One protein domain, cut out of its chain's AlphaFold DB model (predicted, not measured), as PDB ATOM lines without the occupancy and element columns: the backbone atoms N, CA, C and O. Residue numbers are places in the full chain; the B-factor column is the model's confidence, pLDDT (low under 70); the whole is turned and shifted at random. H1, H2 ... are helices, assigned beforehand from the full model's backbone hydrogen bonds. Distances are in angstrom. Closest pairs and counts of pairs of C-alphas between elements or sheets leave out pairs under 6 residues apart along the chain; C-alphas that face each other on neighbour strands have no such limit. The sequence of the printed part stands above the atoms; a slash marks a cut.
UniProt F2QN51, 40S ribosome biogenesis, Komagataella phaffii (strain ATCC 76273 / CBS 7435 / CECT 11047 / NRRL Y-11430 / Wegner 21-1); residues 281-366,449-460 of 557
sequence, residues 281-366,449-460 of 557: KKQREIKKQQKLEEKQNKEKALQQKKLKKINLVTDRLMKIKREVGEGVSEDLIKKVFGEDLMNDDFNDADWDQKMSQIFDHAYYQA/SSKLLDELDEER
ATOM      1  N   LYS A 281     157.037 107.467 105.764       87.12
ATOM      2  CA  LYS A 281     157.367 106.687 106.967       87.12
ATOM      3  C   LYS A 281     158.843 106.863 107.334       87.12
ATOM      4  O   LYS A 281     159.100 107.157 108.492       87.12
ATOM      5  N   LYS A 282     159.760 106.827 106.359       86.12
ATOM      6  CA  LYS A 282     161.190 107.114 106.582       86.12
ATOM      7  C   LYS A 282     161.409 108.514 107.159       86.12
ATOM      8  O   LYS A 282     162.051 108.664 108.185       86.12
ATOM      9  N   GLN A 283     160.754 109.532 106.595       86.75
ATOM     10  CA  GLN A 283     160.806 110.897 107.141       86.75
ATOM     11  C   GLN A 283     160.265 111.001 108.578       86.75
ATOM     12  O   GLN A 283     160.717 111.836 109.354       86.75
ATOM     13  N   ARG A 284     159.281 110.172 108.952       90.69
ATOM     14  CA  ARG A 284     158.786 110.109 110.338       90.69
ATOM     15  C   ARG A 284     159.765 109.398 111.266       90.69
ATOM     16  O   ARG A 284     159.838 109.778 112.425       90.69
ATOM     17  N   GLU A 285     160.464 108.377 110.778       90.75
ATOM     18  CA  GLU A 285     161.499 107.655 111.525       90.75
ATOM     19  C   GLU A 285     162.704 108.560 111.790       90.75
ATOM     20  O   GLU A 285     163.081 108.688 112.946       90.75
ATOM     21  N   ILE A 286     163.174 109.307 110.784       89.62
ATOM     22  CA  ILE A 286     164.252 110.302 110.930       89.62
ATOM     23  C   ILE A 286     163.873 111.370 111.965       89.62
ATOM     24  O   ILE A 286     164.596 111.597 112.926       89.62
ATOM     25  N   LYS A 287     162.674 111.964 111.859       90.75
ATOM     26  CA  LYS A 287     162.191 112.928 112.870       90.75
ATOM     27  C   LYS A 287     162.066 112.320 114.267       90.75
ATOM     28  O   LYS A 287     162.177 113.028 115.264       90.75
ATOM     29  N   LYS A 288     161.763 111.021 114.357       94.44
ATOM     30  CA  LYS A 288     161.688 110.312 115.637       94.44
ATOM     31  C   LYS A 288     163.085 110.080 116.214       94.44
ATOM     32  O   LYS A 288     163.210 110.200 117.424       94.44
ATOM     33  N   GLN A 289     164.078 109.772 115.377       92.69
ATOM     34  CA  GLN A 289     165.485 109.619 115.764       92.69
ATOM     35  C   GLN A 289     166.056 110.942 116.271       92.69
ATOM     36  O   GLN A 289     166.462 110.992 117.421       92.69
ATOM     37  N   GLN A 290     165.888 112.037 115.524       87.88
ATOM     38  CA  GLN A 290     166.304 113.378 115.962       87.88
ATOM     39  C   GLN A 290     165.683 113.770 117.313       87.88
ATOM     40  O   GLN A 290     166.356 114.259 118.212       87.88
ATOM     41  N   LYS A 291     164.385 113.496 117.504       92.25
ATOM     42  CA  LYS A 291     163.712 113.747 118.789       92.25
ATOM     43  C   LYS A 291     164.212 112.832 119.916       92.25
ATOM     44  O   LYS A 291     164.052 113.170 121.085       92.25
ATOM     45  N   LEU A 292     164.712 111.643 119.590       93.56
ATOM     46  CA  LEU A 292     165.278 110.706 120.557       93.56
ATOM     47  C   LEU A 292     166.680 111.169 120.967       93.56
ATOM     48  O   LEU A 292     166.941 111.245 122.159       93.56
ATOM     49  N   GLU A 293     167.514 111.569 120.011       92.06
ATOM     50  CA  GLU A 293     168.843 112.152 120.244       92.06
ATOM     51  C   GLU A 293     168.756 113.433 121.080       92.06
ATOM     52  O   GLU A 293     169.444 113.561 122.086       92.06
ATOM     53  N   GLU A 294     167.826 114.343 120.766       89.12
ATOM     54  CA  GLU A 294     167.617 115.554 121.571       89.12
ATOM     55  C   GLU A 294     167.245 115.214 123.023       89.12
ATOM     56  O   GLU A 294     167.694 115.876 123.958       89.12
ATOM     57  N   LYS A 295     166.436 114.168 123.228       90.12
ATOM     58  CA  LYS A 295     166.097 113.682 124.570       90.12
ATOM     59  C   LYS A 295     167.292 113.054 125.272       90.12
ATOM     60  O   LYS A 295     167.480 113.335 126.445       90.12
ATOM     61  N   GLN A 296     168.096 112.256 124.572       92.62
ATOM     62  CA  GLN A 296     169.317 111.675 125.131       92.62
ATOM     63  C   GLN A 296     170.307 112.763 125.538       92.62
ATOM     64  O   GLN A 296     170.862 112.692 126.625       92.62
ATOM     65  N   ASN A 297     170.471 113.806 124.727       89.00
ATOM     66  CA  ASN A 297     171.336 114.935 125.063       89.00
ATOM     67  C   ASN A 297     170.803 115.705 126.279       89.00
ATOM     68  O   ASN A 297     171.579 116.057 127.162       89.00
ATOM     69  N   LYS A 298     169.479 115.900 126.384       88.19
ATOM     70  CA  LYS A 298     168.855 116.468 127.595       88.19
ATOM     71  C   LYS A 298     169.087 115.589 128.822       88.19
ATOM     72  O   LYS A 298     169.428 116.104 129.876       88.19
ATOM     73  N   GLU A 299     168.928 114.276 128.691       90.69
ATOM     74  CA  GLU A 299     169.167 113.324 129.779       90.69
ATOM     75  C   GLU A 299     170.643 113.311 130.210       90.69
ATOM     76  O   GLU A 299     170.906 113.330 131.411       90.69
ATOM     77  N   LYS A 300     171.596 113.364 129.268       92.81
ATOM     78  CA  LYS A 300     173.037 113.485 129.549       92.81
ATOM     79  C   LYS A 300     173.371 114.789 130.279       92.81
ATOM     80  O   LYS A 300     174.035 114.751 131.309       92.81
ATOM     81  N   ALA A 301     172.859 115.926 129.808       88.81
ATOM     82  CA  ALA A 301     173.082 117.219 130.460       88.81
ATOM     83  C   ALA A 301     172.481 117.261 131.879       88.81
ATOM     84  O   ALA A 301     173.110 117.731 132.825       88.81
ATOM     85  N   LEU A 302     171.289 116.687 132.057       91.00
ATOM     86  CA  LEU A 302     170.645 116.521 133.361       91.00
ATOM     87  C   LEU A 302     171.496 115.636 134.290       91.00
ATOM     88  O   LEU A 302     171.666 115.960 135.464       91.00
ATOM     89  N   GLN A 303     172.059 114.534 133.784       91.06
ATOM     90  CA  GLN A 303     172.975 113.679 134.546       91.06
ATOM     91  C   GLN A 303     174.241 114.436 134.963       91.06
ATOM     92  O   GLN A 303     174.592 114.390 136.139       91.06
ATOM     93  N   GLN A 304     174.872 115.188 134.059       91.44
ATOM     94  CA  GLN A 304     176.042 116.014 134.380       91.44
ATOM     95  C   GLN A 304     175.726 117.050 135.468       91.44
ATOM     96  O   GLN A 304     176.457 117.145 136.452       91.44
ATOM     97  N   LYS A 305     174.598 117.770 135.360       90.12
ATOM     98  CA  LYS A 305     174.155 118.709 136.406       90.12
ATOM     99  C   LYS A 305     173.912 118.021 137.744       90.12
ATOM    100  O   LYS A 305     174.329 118.533 138.780       90.12
ATOM    101  N   LYS A 306     173.280 116.842 137.737       91.00
ATOM    102  CA  LYS A 306     173.094 116.041 138.954       91.00
ATOM    103  C   LYS A 306     174.426 115.675 139.592       91.00
ATOM    104  O   LYS A 306     174.545 115.834 140.795       91.00
ATOM    105  N   LEU A 307     175.413 115.225 138.816       93.44
ATOM    106  CA  LEU A 307     176.739 114.883 139.337       93.44
ATOM    107  C   LEU A 307     177.430 116.101 139.964       93.44
ATOM    108  O   LEU A 307     177.868 116.013 141.107       93.44
ATOM    109  N   LYS A 308     177.427 117.254 139.280       91.19
ATOM    110  CA  LYS A 308     177.975 118.510 139.826       91.19
ATOM    111  C   LYS A 308     177.304 118.890 141.151       91.19
ATOM    112  O   LYS A 308     177.987 119.157 142.133       91.19
ATOM    113  N   LYS A 309     175.968 118.847 141.217       90.06
ATOM    114  CA  LYS A 309     175.218 119.152 142.448       90.06
ATOM    115  C   LYS A 309     175.422 118.099 143.544       90.06
ATOM    116  O   LYS A 309     175.482 118.474 144.706       90.06
ATOM    117  N   ILE A 310     175.573 116.814 143.206       91.44
ATOM    118  CA  ILE A 310     175.927 115.762 144.177       91.44
ATOM    119  C   ILE A 310     177.272 116.098 144.816       91.44
ATOM    120  O   ILE A 310     177.344 116.108 146.039       91.44
ATOM    121  N   ASN A 311     178.289 116.436 144.018       92.06
ATOM    122  CA  ASN A 311     179.622 116.771 144.522       92.06
ATOM    123  C   ASN A 311     179.589 118.011 145.439       92.06
ATOM    124  O   ASN A 311     180.086 117.966 146.562       92.06
ATOM    125  N   LEU A 312     178.892 119.079 145.031       90.44
ATOM    126  CA  LEU A 312     178.722 120.277 145.867       90.44
ATOM    127  C   LEU A 312     178.037 119.962 147.205       90.44
ATOM    128  O   LEU A 312     178.472 120.411 148.267       90.44
ATOM    129  N   VAL A 313     176.971 119.159 147.171       88.69
ATOM    130  CA  VAL A 313     176.239 118.728 148.368       88.69
ATOM    131  C   VAL A 313     177.121 117.844 149.252       88.69
ATOM    132  O   VAL A 313     177.101 118.008 150.472       88.69
ATOM    133  N   THR A 314     177.930 116.943 148.685       88.62
ATOM    134  CA  THR A 314     178.857 116.121 149.476       88.62
ATOM    135  C   THR A 314     179.934 116.955 150.151       88.62
ATOM    136  O   THR A 314     180.208 116.728 151.328       88.62
ATOM    137  N   ASP A 315     180.498 117.944 149.458       90.38
ATOM    138  CA  ASP A 315     181.555 118.797 150.007       90.38
ATOM    139  C   ASP A 315     181.022 119.661 151.143       90.38
ATOM    140  O   ASP A 315     181.647 119.778 152.199       90.38
ATOM    141  N   ARG A 316     179.816 120.210 150.975       86.31
ATOM    142  CA  ARG A 316     179.152 120.986 152.025       86.31
ATOM    143  C   ARG A 316     178.750 120.114 153.218       86.31
ATOM    144  O   ARG A 316     178.960 120.535 154.349       86.31
ATOM    145  N   LEU A 317     178.259 118.885 153.006       85.25
ATOM    146  CA  LEU A 317     178.027 117.938 154.110       85.25
ATOM    147  C   LEU A 317     179.324 117.596 154.845       85.25
ATOM    148  O   LEU A 317     179.315 117.504 156.068       85.25
ATOM    149  N   MET A 318     180.437 117.431 154.126       86.50
ATOM    150  CA  MET A 318     181.742 117.187 154.742       86.50
ATOM    151  C   MET A 318     182.240 118.394 155.550       86.50
ATOM    152  O   MET A 318     182.790 118.195 156.634       86.50
ATOM    153  N   LYS A 319     182.018 119.628 155.074       87.75
ATOM    154  CA  LYS A 319     182.323 120.864 155.821       87.75
ATOM    155  C   LYS A 319     181.482 120.973 157.093       87.75
ATOM    156  O   LYS A 319     182.045 121.065 158.179       87.75
ATOM    157  N   ILE A 320     180.160 120.821 156.977       82.50
ATOM    158  CA  ILE A 320     179.241 120.841 158.126       82.50
ATOM    159  C   ILE A 320     179.622 119.751 159.133       82.50
ATOM    160  O   ILE A 320     179.659 120.007 160.330       82.50
ATOM    161  N   LYS A 321     179.958 118.543 158.672       83.50
ATOM    162  CA  LYS A 321     180.367 117.444 159.554       83.50
ATOM    163  C   LYS A 321     181.661 117.742 160.316       83.50
ATOM    164  O   LYS A 321     181.761 117.377 161.483       83.50
ATOM    165  N   ARG A 322     182.630 118.415 159.683       86.00
ATOM    166  CA  ARG A 322     183.855 118.872 160.358       86.00
ATOM    167  C   ARG A 322     183.568 119.937 161.414       86.00
ATOM    168  O   ARG A 322     184.109 119.844 162.508       86.00
ATOM    169  N   GLU A 323     182.742 120.925 161.090       84.12
ATOM    170  CA  GLU A 323     182.495 122.089 161.953       84.12
ATOM    171  C   GLU A 323     181.541 121.787 163.115       84.12
ATOM    172  O   GLU A 323     181.751 122.240 164.235       84.12
ATOM    173  N   VAL A 324     180.494 121.003 162.860       77.44
ATOM    174  CA  VAL A 324     179.469 120.655 163.855       77.44
ATOM    175  C   VAL A 324     179.914 119.478 164.744       77.44
ATOM    176  O   VAL A 324     179.407 119.306 165.856       77.44
ATOM    177  N   GLY A 325     180.886 118.687 164.282       66.31
ATOM    178  CA  GLY A 325     181.380 117.488 164.961       66.31
ATOM    179  C   GLY A 325     180.403 116.305 164.900       66.31
ATOM    180  O   GLY A 325     179.230 116.443 164.550       66.31
ATOM    181  N   GLU A 326     180.872 115.108 165.274       67.06
ATOM    182  CA  GLU A 326     180.093 113.849 165.215       67.06
ATOM    183  C   GLU A 326     178.832 113.833 166.108       67.06
ATOM    184  O   GLU A 326     178.021 112.910 166.032       67.06
ATOM    185  N   GLY A 327     178.648 114.843 166.965       62.94
ATOM    186  CA  GLY A 327     177.566 114.899 167.950       62.94
ATOM    187  C   GLY A 327     176.186 115.250 167.389       62.94
ATOM    188  O   GLY A 327     175.184 115.003 168.064       62.94
ATOM    189  N   VAL A 328     176.089 115.809 166.179       66.50
ATOM    190  CA  VAL A 328     174.792 116.153 165.572       66.50
ATOM    191  C   VAL A 328     174.371 115.078 164.583       66.50
ATOM    192  O   VAL A 328     175.065 114.764 163.621       66.50
ATOM    193  N   SER A 329     173.182 114.518 164.808       68.88
ATOM    194  CA  SER A 329     172.657 113.446 163.968       68.88
ATOM    195  C   SER A 329     172.474 113.901 162.518       68.88
ATOM    196  O   SER A 329     171.791 114.893 162.245       68.88
ATOM    197  N   GLU A 330     172.995 113.102 161.590       68.12
ATOM    198  CA  GLU A 330     172.929 113.334 160.142       68.12
ATOM    199  C   GLU A 330     171.488 113.503 159.630       68.12
ATOM    200  O   GLU A 330     171.243 114.177 158.632       68.12
ATOM    201  N   ASP A 331     170.505 112.928 160.322       74.81
ATOM    202  CA  ASP A 331     169.090 113.032 159.961       74.81
ATOM    203  C   ASP A 331     168.455 114.384 160.327       74.81
ATOM    204  O   ASP A 331     167.485 114.788 159.682       74.81
ATOM    205  N   LEU A 332     168.994 115.102 161.320       74.06
ATOM    206  CA  LEU A 332     168.613 116.493 161.599       74.06
ATOM    207  C   LEU A 332     169.216 117.421 160.541       74.06
ATOM    208  O   LEU A 332     168.498 118.234 159.968       74.06
ATOM    209  N   ILE A 333     170.486 117.205 160.189       71.56
ATOM    210  CA  ILE A 333     171.187 117.954 159.134       71.56
ATOM    211  C   ILE A 333     170.440 117.820 157.796       71.56
ATOM    212  O   ILE A 333     170.179 118.819 157.130       71.56
ATOM    213  N   LYS A 334     169.984 116.611 157.438       71.00
ATOM    214  CA  LYS A 334     169.174 116.376 156.224       71.00
ATOM    215  C   LYS A 334     167.839 117.120 156.225       71.00
ATOM    216  O   LYS A 334     167.411 117.591 155.177       71.00
ATOM    217  N   LYS A 335     167.158 117.195 157.373       76.62
ATOM    218  CA  LYS A 335     165.859 117.882 157.480       76.62
ATOM    219  C   LYS A 335     166.002 119.397 157.403       76.62
ATOM    220  O   LYS A 335     165.125 120.044 156.846       76.62
ATOM    221  N   VAL A 336     167.080 119.932 157.969       75.44
ATOM    222  CA  VAL A 336     167.283 121.374 158.124       75.44
ATOM    223  C   VAL A 336     167.961 121.994 156.894       75.44
ATOM    224  O   VAL A 336     167.571 123.077 156.473       75.44
ATOM    225  N   PHE A 337     168.919 121.304 156.265       73.81
ATOM    226  CA  PHE A 337     169.673 121.831 155.115       73.81
ATOM    227  C   PHE A 337     169.252 121.271 153.749       73.81
ATOM    228  O   PHE A 337     169.807 121.681 152.735       73.81
ATOM    229  N   GLY A 338     168.300 120.333 153.696       72.38
ATOM    230  CA  GLY A 338     168.049 119.480 152.528       72.38
ATOM    231  C   GLY A 338     167.935 120.191 151.173       72.38
ATOM    232  O   GLY A 338     168.552 119.752 150.211       72.38
ATOM    233  N   GLU A 339     167.173 121.277 151.062       71.62
ATOM    234  CA  GLU A 339     167.034 121.988 149.778       71.62
ATOM    235  C   GLU A 339     168.130 123.040 149.564       71.62
ATOM    236  O   GLU A 339     168.633 123.193 148.451       71.62
ATOM    237  N   ASP A 340     168.560 123.705 150.632       78.88
ATOM    238  CA  ASP A 340     169.466 124.855 150.547       78.88
ATOM    239  C   ASP A 340     170.924 124.457 150.350       78.88
ATOM    240  O   ASP A 340     171.731 125.227 149.837       78.88
ATOM    241  N   LEU A 341     171.265 123.210 150.663       79.31
ATOM    242  CA  LEU A 341     172.596 122.679 150.420       79.31
ATOM    243  C   LEU A 341     172.948 122.597 148.924       79.31
ATOM    244  O   LEU A 341     174.123 122.451 148.600       79.31
ATOM    245  N   MET A 342     171.978 122.720 148.013       80.00
ATOM    246  CA  MET A 342     172.231 122.762 146.563       80.00
ATOM    247  C   MET A 342     172.417 124.153 145.974       80.00
ATOM    248  O   MET A 342     172.941 124.269 144.859       80.00
ATOM    249  N   ASN A 343     171.930 125.171 146.676       80.19
ATOM    250  CA  ASN A 343     171.893 126.540 146.187       80.19
ATOM    251  C   ASN A 343     173.069 127.308 146.799       80.19
ATOM    252  O   ASN A 343     173.421 127.102 147.961       80.19
ATOM    253  N   ASP A 344     173.720 128.156 146.011       69.06
ATOM    254  CA  ASP A 344     174.848 128.982 146.467       69.06
ATOM    255  C   ASP A 344     174.403 130.271 147.182       69.06
ATOM    256  O   ASP A 344     175.222 130.943 147.802       69.06
ATOM    257  N   ASP A 345     173.099 130.562 147.196       73.62
ATOM    258  CA  ASP A 345     172.534 131.754 147.830       73.62
ATOM    259  C   ASP A 345     172.479 131.605 149.361       73.62
ATOM    260  O   ASP A 345     171.509 131.105 149.939       73.62
ATOM    261  N   PHE A 346     173.545 132.035 150.038       79.94
ATOM    262  CA  PHE A 346     173.589 132.117 151.497       79.94
ATOM    263  C   PHE A 346     172.697 133.259 151.999       79.94
ATOM    264  O   PHE A 346     172.966 134.434 151.749       79.94
ATOM    265  N   ASN A 347     171.647 132.913 152.745       81.44
ATOM    266  CA  ASN A 347     170.816 133.875 153.459       81.44
ATOM    267  C   ASN A 347     171.069 133.769 154.967       81.44
ATOM    268  O   ASN A 347     170.724 132.760 155.585       81.44
ATOM    269  N   ASP A 348     171.623 134.834 155.543       86.00
ATOM    270  CA  ASP A 348     171.966 134.955 156.965       86.00
ATOM    271  C   ASP A 348     170.760 134.669 157.880       86.00
ATOM    272  O   ASP A 348     170.844 133.884 158.821       86.00
ATOM    273  N   ALA A 349     169.579 135.193 157.529       86.88
ATOM    274  CA  ALA A 349     168.367 134.998 158.325       86.88
ATOM    275  C   ALA A 349     167.857 133.545 158.309       86.88
ATOM    276  O   ALA A 349     167.332 133.059 159.314       86.88
ATOM    277  N   ASP A 350     167.994 132.848 157.178       84.81
ATOM    278  CA  ASP A 350     167.604 131.438 157.067       84.81
ATOM    279  C   ASP A 350     168.652 130.536 157.724       84.81
ATOM    280  O   ASP A 350     168.316 129.496 158.290       84.81
ATOM    281  N   TRP A 351     169.923 130.932 157.662       83.56
ATOM    282  CA  TRP A 351     171.026 130.251 158.323       83.56
ATOM    283  C   TRP A 351     170.893 130.296 159.844       83.56
ATOM    284  O   TRP A 351     170.940 129.244 160.479       83.56
ATOM    285  N   ASP A 352     170.613 131.466 160.418       88.50
ATOM    286  CA  ASP A 352     170.366 131.621 161.853       88.50
ATOM    287  C   ASP A 352     169.178 130.772 162.324       88.50
ATOM    288  O   ASP A 352     169.248 130.096 163.356       88.50
ATOM    289  N   GLN A 353     168.091 130.727 161.544       87.50
ATOM    290  CA  GLN A 353     166.944 129.866 161.848       87.50
ATOM    291  C   GLN A 353     167.328 128.384 161.835       87.50
ATOM    292  O   GLN A 353     166.954 127.646 162.749       87.50
ATOM    293  N   LYS A 354     168.101 127.941 160.844       84.06
ATOM    294  CA  LYS A 354     168.584 126.556 160.748       84.06
ATOM    295  C   LYS A 354     169.531 126.203 161.890       84.06
ATOM    296  O   LYS A 354     169.376 125.146 162.496       84.06
ATOM    297  N   MET A 355     170.459 127.095 162.227       83.88
ATOM    298  CA  MET A 355     171.398 126.892 163.327       83.88
ATOM    299  C   MET A 355     170.702 126.857 164.678       83.88
ATOM    300  O   MET A 355     171.037 126.008 165.500       83.88
ATOM    301  N   SER A 356     169.674 127.682 164.881       84.69
ATOM    302  CA  SER A 356     168.854 127.595 166.091       84.69
ATOM    303  C   SER A 356     168.168 126.230 166.226       84.69
ATOM    304  O   SER A 356     168.211 125.651 167.302       84.69
ATOM    305  N   GLN A 357     167.642 125.664 165.130       84.38
ATOM    306  CA  GLN A 357     166.996 124.342 165.125       84.38
ATOM    307  C   GLN A 357     167.982 123.188 165.359       84.38
ATOM    308  O   GLN A 357     167.617 122.153 165.915       84.38
ATOM    309  N   ILE A 358     169.229 123.328 164.902       83.62
ATOM    310  CA  ILE A 358     170.276 122.317 165.106       83.62
ATOM    311  C   ILE A 358     170.788 122.367 166.544       83.62
ATOM    312  O   ILE A 358     170.905 121.330 167.197       83.62
ATOM    313  N   PHE A 359     171.047 123.574 167.044       81.94
ATOM    314  CA  PHE A 359     171.532 123.842 168.394       81.94
ATOM    315  C   PHE A 359     170.387 124.243 169.329       81.94
ATOM    316  O   PHE A 359     170.478 125.198 170.101       81.94
ATOM    317  N   ASP A 360     169.293 123.487 169.275       83.69
ATOM    318  CA  ASP A 360     168.147 123.704 170.146       83.69
ATOM    319  C   ASP A 360     168.508 123.444 171.619       83.69
ATOM    320  O   ASP A 360     169.499 122.792 171.962       83.69
ATOM    321  N   HIS A 361     167.639 123.870 172.539       73.25
ATOM    322  CA  HIS A 361     167.790 123.559 173.965       73.25
ATOM    323  C   HIS A 361     167.959 122.056 174.249       73.25
ATOM    324  O   HIS A 361     168.575 121.706 175.247       73.25
ATOM    325  N   ALA A 362     167.463 121.171 173.378       79.19
ATOM    326  CA  ALA A 362     167.684 119.730 173.472       79.19
ATOM    327  C   ALA A 362     169.160 119.328 173.274       79.19
ATOM    328  O   ALA A 362     169.627 118.415 173.951       79.19
ATOM    329  N   TYR A 363     169.899 120.024 172.401       79.12
ATOM    330  CA  TYR A 363     171.339 119.828 172.215       79.12
ATOM    331  C   TYR A 363     172.111 120.267 173.465       79.12
ATOM    332  O   TYR A 363     172.932 119.518 173.981       79.12
ATOM    333  N   TYR A 364     171.778 121.436 174.023       78.38
ATOM    334  CA  TYR A 364     172.426 121.952 175.238       78.38
ATOM    335  C   TYR A 364     172.012 121.235 176.538       78.38
ATOM    336  O   TYR A 364     172.726 121.322 177.534       78.38
ATOM    337  N   GLN A 365     170.859 120.559 176.561       72.25
ATOM    338  CA  GLN A 365     170.389 119.759 177.703       72.25
ATOM    339  C   GLN A 365     170.901 118.319 177.681       72.25
ATOM    340  O   GLN A 365     170.813 117.635 178.703       72.25
ATOM    341  N   ALA A 366     171.423 117.843 176.548       70.38
ATOM    342  CA  ALA A 366     172.180 116.607 176.536       70.38
ATOM    343  C   ALA A 366     173.447 116.846 177.368       70.38
ATOM    344  O   ALA A 366     174.323 117.606 176.969       70.38
ATOM    345  N   SER A 449     165.210 116.889 141.424       86.56
ATOM    346  CA  SER A 449     165.510 116.700 139.997       86.56
ATOM    347  C   SER A 449     164.586 117.463 139.038       86.56
ATOM    348  O   SER A 449     164.999 117.742 137.917       86.56
ATOM    349  N   SER A 450     163.372 117.828 139.463       86.81
ATOM    350  CA  SER A 450     162.477 118.695 138.688       86.81
ATOM    351  C   SER A 450     162.979 120.138 138.606       86.81
ATOM    352  O   SER A 450     162.908 120.726 137.538       86.81
ATOM    353  N   LYS A 451     163.543 120.687 139.690       85.25
ATOM    354  CA  LYS A 451     164.115 122.044 139.691       85.25
ATOM    355  C   LYS A 451     165.356 122.117 138.790       85.25
ATOM    356  O   LYS A 451     165.497 123.056 138.024       85.25
ATOM    357  N   LEU A 452     166.190 121.070 138.802       85.75
ATOM    358  CA  LEU A 452     167.359 120.960 137.911       85.75
ATOM    359  C   LEU A 452     166.978 120.836 136.428       85.75
ATOM    360  O   LEU A 452     167.741 121.242 135.554       85.75
ATOM    361  N   LEU A 453     165.821 120.234 136.138       87.50
ATOM    362  CA  LEU A 453     165.259 120.186 134.788       87.50
ATOM    363  C   LEU A 453     164.813 121.573 134.325       87.50
ATOM    364  O   LEU A 453     165.141 121.954 133.205       87.50
ATOM    365  N   ASP A 454     164.117 122.315 135.185       87.00
ATOM    366  CA  ASP A 454     163.664 123.674 134.882       87.00
ATOM    367  C   ASP A 454     164.865 124.618 134.674       87.00
ATOM    368  O   ASP A 454     164.921 125.309 133.663       87.00
ATOM    369  N   GLU A 455     165.887 124.559 135.534       85.94
ATOM    370  CA  GLU A 455     167.148 125.313 135.387       85.94
ATOM    371  C   GLU A 455     167.894 124.951 134.088       85.94
ATOM    372  O   GLU A 455     168.431 125.814 133.399       85.94
ATOM    373  N   LEU A 456     167.927 123.667 133.706       86.31
ATOM    374  CA  LEU A 456     168.503 123.227 132.428       86.31
ATOM    375  C   LEU A 456     167.723 123.768 131.221       86.31
ATOM    376  O   LEU A 456     168.333 124.148 130.221       86.31
ATOM    377  N   ASP A 457     166.394 123.787 131.296       81.88
ATOM    378  CA  ASP A 457     165.541 124.339 130.243       81.88
ATOM    379  C   ASP A 457     165.628 125.880 130.179       81.88
ATOM    380  O   ASP A 457     165.478 126.452 129.096       81.88
ATOM    381  N   GLU A 458     165.915 126.559 131.294       83.62
ATOM    382  CA  GLU A 458     166.180 128.004 131.358       83.62
ATOM    383  C   GLU A 458     167.559 128.379 130.794       83.62
ATOM    384  O   GLU A 458     167.641 129.270 129.946       83.62
ATOM    385  N   GLU A 459     168.628 127.674 131.187       77.31
ATOM    386  CA  GLU A 459     170.002 127.885 130.691       77.31
ATOM    387  C   GLU A 459     170.166 127.566 129.206       77.31
ATOM    388  O   GLU A 459     170.888 128.260 128.492       77.31
ATOM    389  N   ARG A 460     169.446 126.557 128.696       70.38
ATOM    390  CA  ARG A 460     169.371 126.286 127.248       70.38
ATOM    391  C   ARG A 460     168.760 127.465 126.473       70.38
ATOM    392  O   ARG A 460     168.683 127.442 125.239       70.38
TER     393      ARG A 460
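What this domain is: This is residues 281 to 366 and 449 to 460 of the 557 residues of the protein "40S ribosome biogenesis" of Komagataella phaffii (strain ATCC 76273 / CBS 7435 / CECT 11047 / NRRL Y-11430 / Wegner 21-1) (UniProt F2QN51). One very long helix, H1, makes most of the length; the short helix H5 crosses it near its middle, and beside its later part the chain folds back into a small, loose helical hairpin, H2 and H3, with the little helix H4 beyond. The first residues of H1, 281 to 297, stick out free. The printed part has 98 residues with five named helices, H1 to H5 in order, and no named strand; the class is all helix. The whole is an extended rod, with a radius of gyration of the C-alphas of 20.3 A and spans of 73 by 25 by 17 A.

Where its parts are: H1, residues 281 to 324, begins at C-alpha 281 (157.367, 106.687, 106.967) and measures 62.6 A, ending at C-alpha 324 (179.469, 120.655, 163.855). H2 is residues 330 to 337, 10.4 A; H3 is residues 348 to 358, 15.1 A; H4 is residues 361 to 365, 5.9 A. H5, residues 449 to 459, measures 15.2 A and ends at C-alpha 459 (170.002, 127.885, 130.691).

How they stand to each other: H1 touches H5 with residues 301 to 306 alone; the closest C-alphas, of Leu 302 and Leu 453, are 6.7 A apart. These two run opposite ways at a steep tilt of 67 degrees, only just short of about perpendicular. H1 and H2 are near each other, with 9 pairs of C-alphas within 10 A. H2 and H3 form a helical hairpin and touch, closest at the C-alphas of Val 336 and Lys 354, 6.0 A, at a shallow tilt of 25 degrees. H3 and H4 meet only through their link. H1 is apart from H3 and H4. In H1, H2, H3, H4 and H5 every O i to N i+4 pair is within hydrogen-bond range.

The domain as a whole: The C-alphas farthest apart, of Lys 281 and Gln 365, are 73.1 A apart. Residues 367 to 448 are not printed, and C-alphas 366 and 449 are 37.1 A apart across this cut. Of the links printed whole, none is long. Confidence is under 70 at residues 325 to 330 and 344.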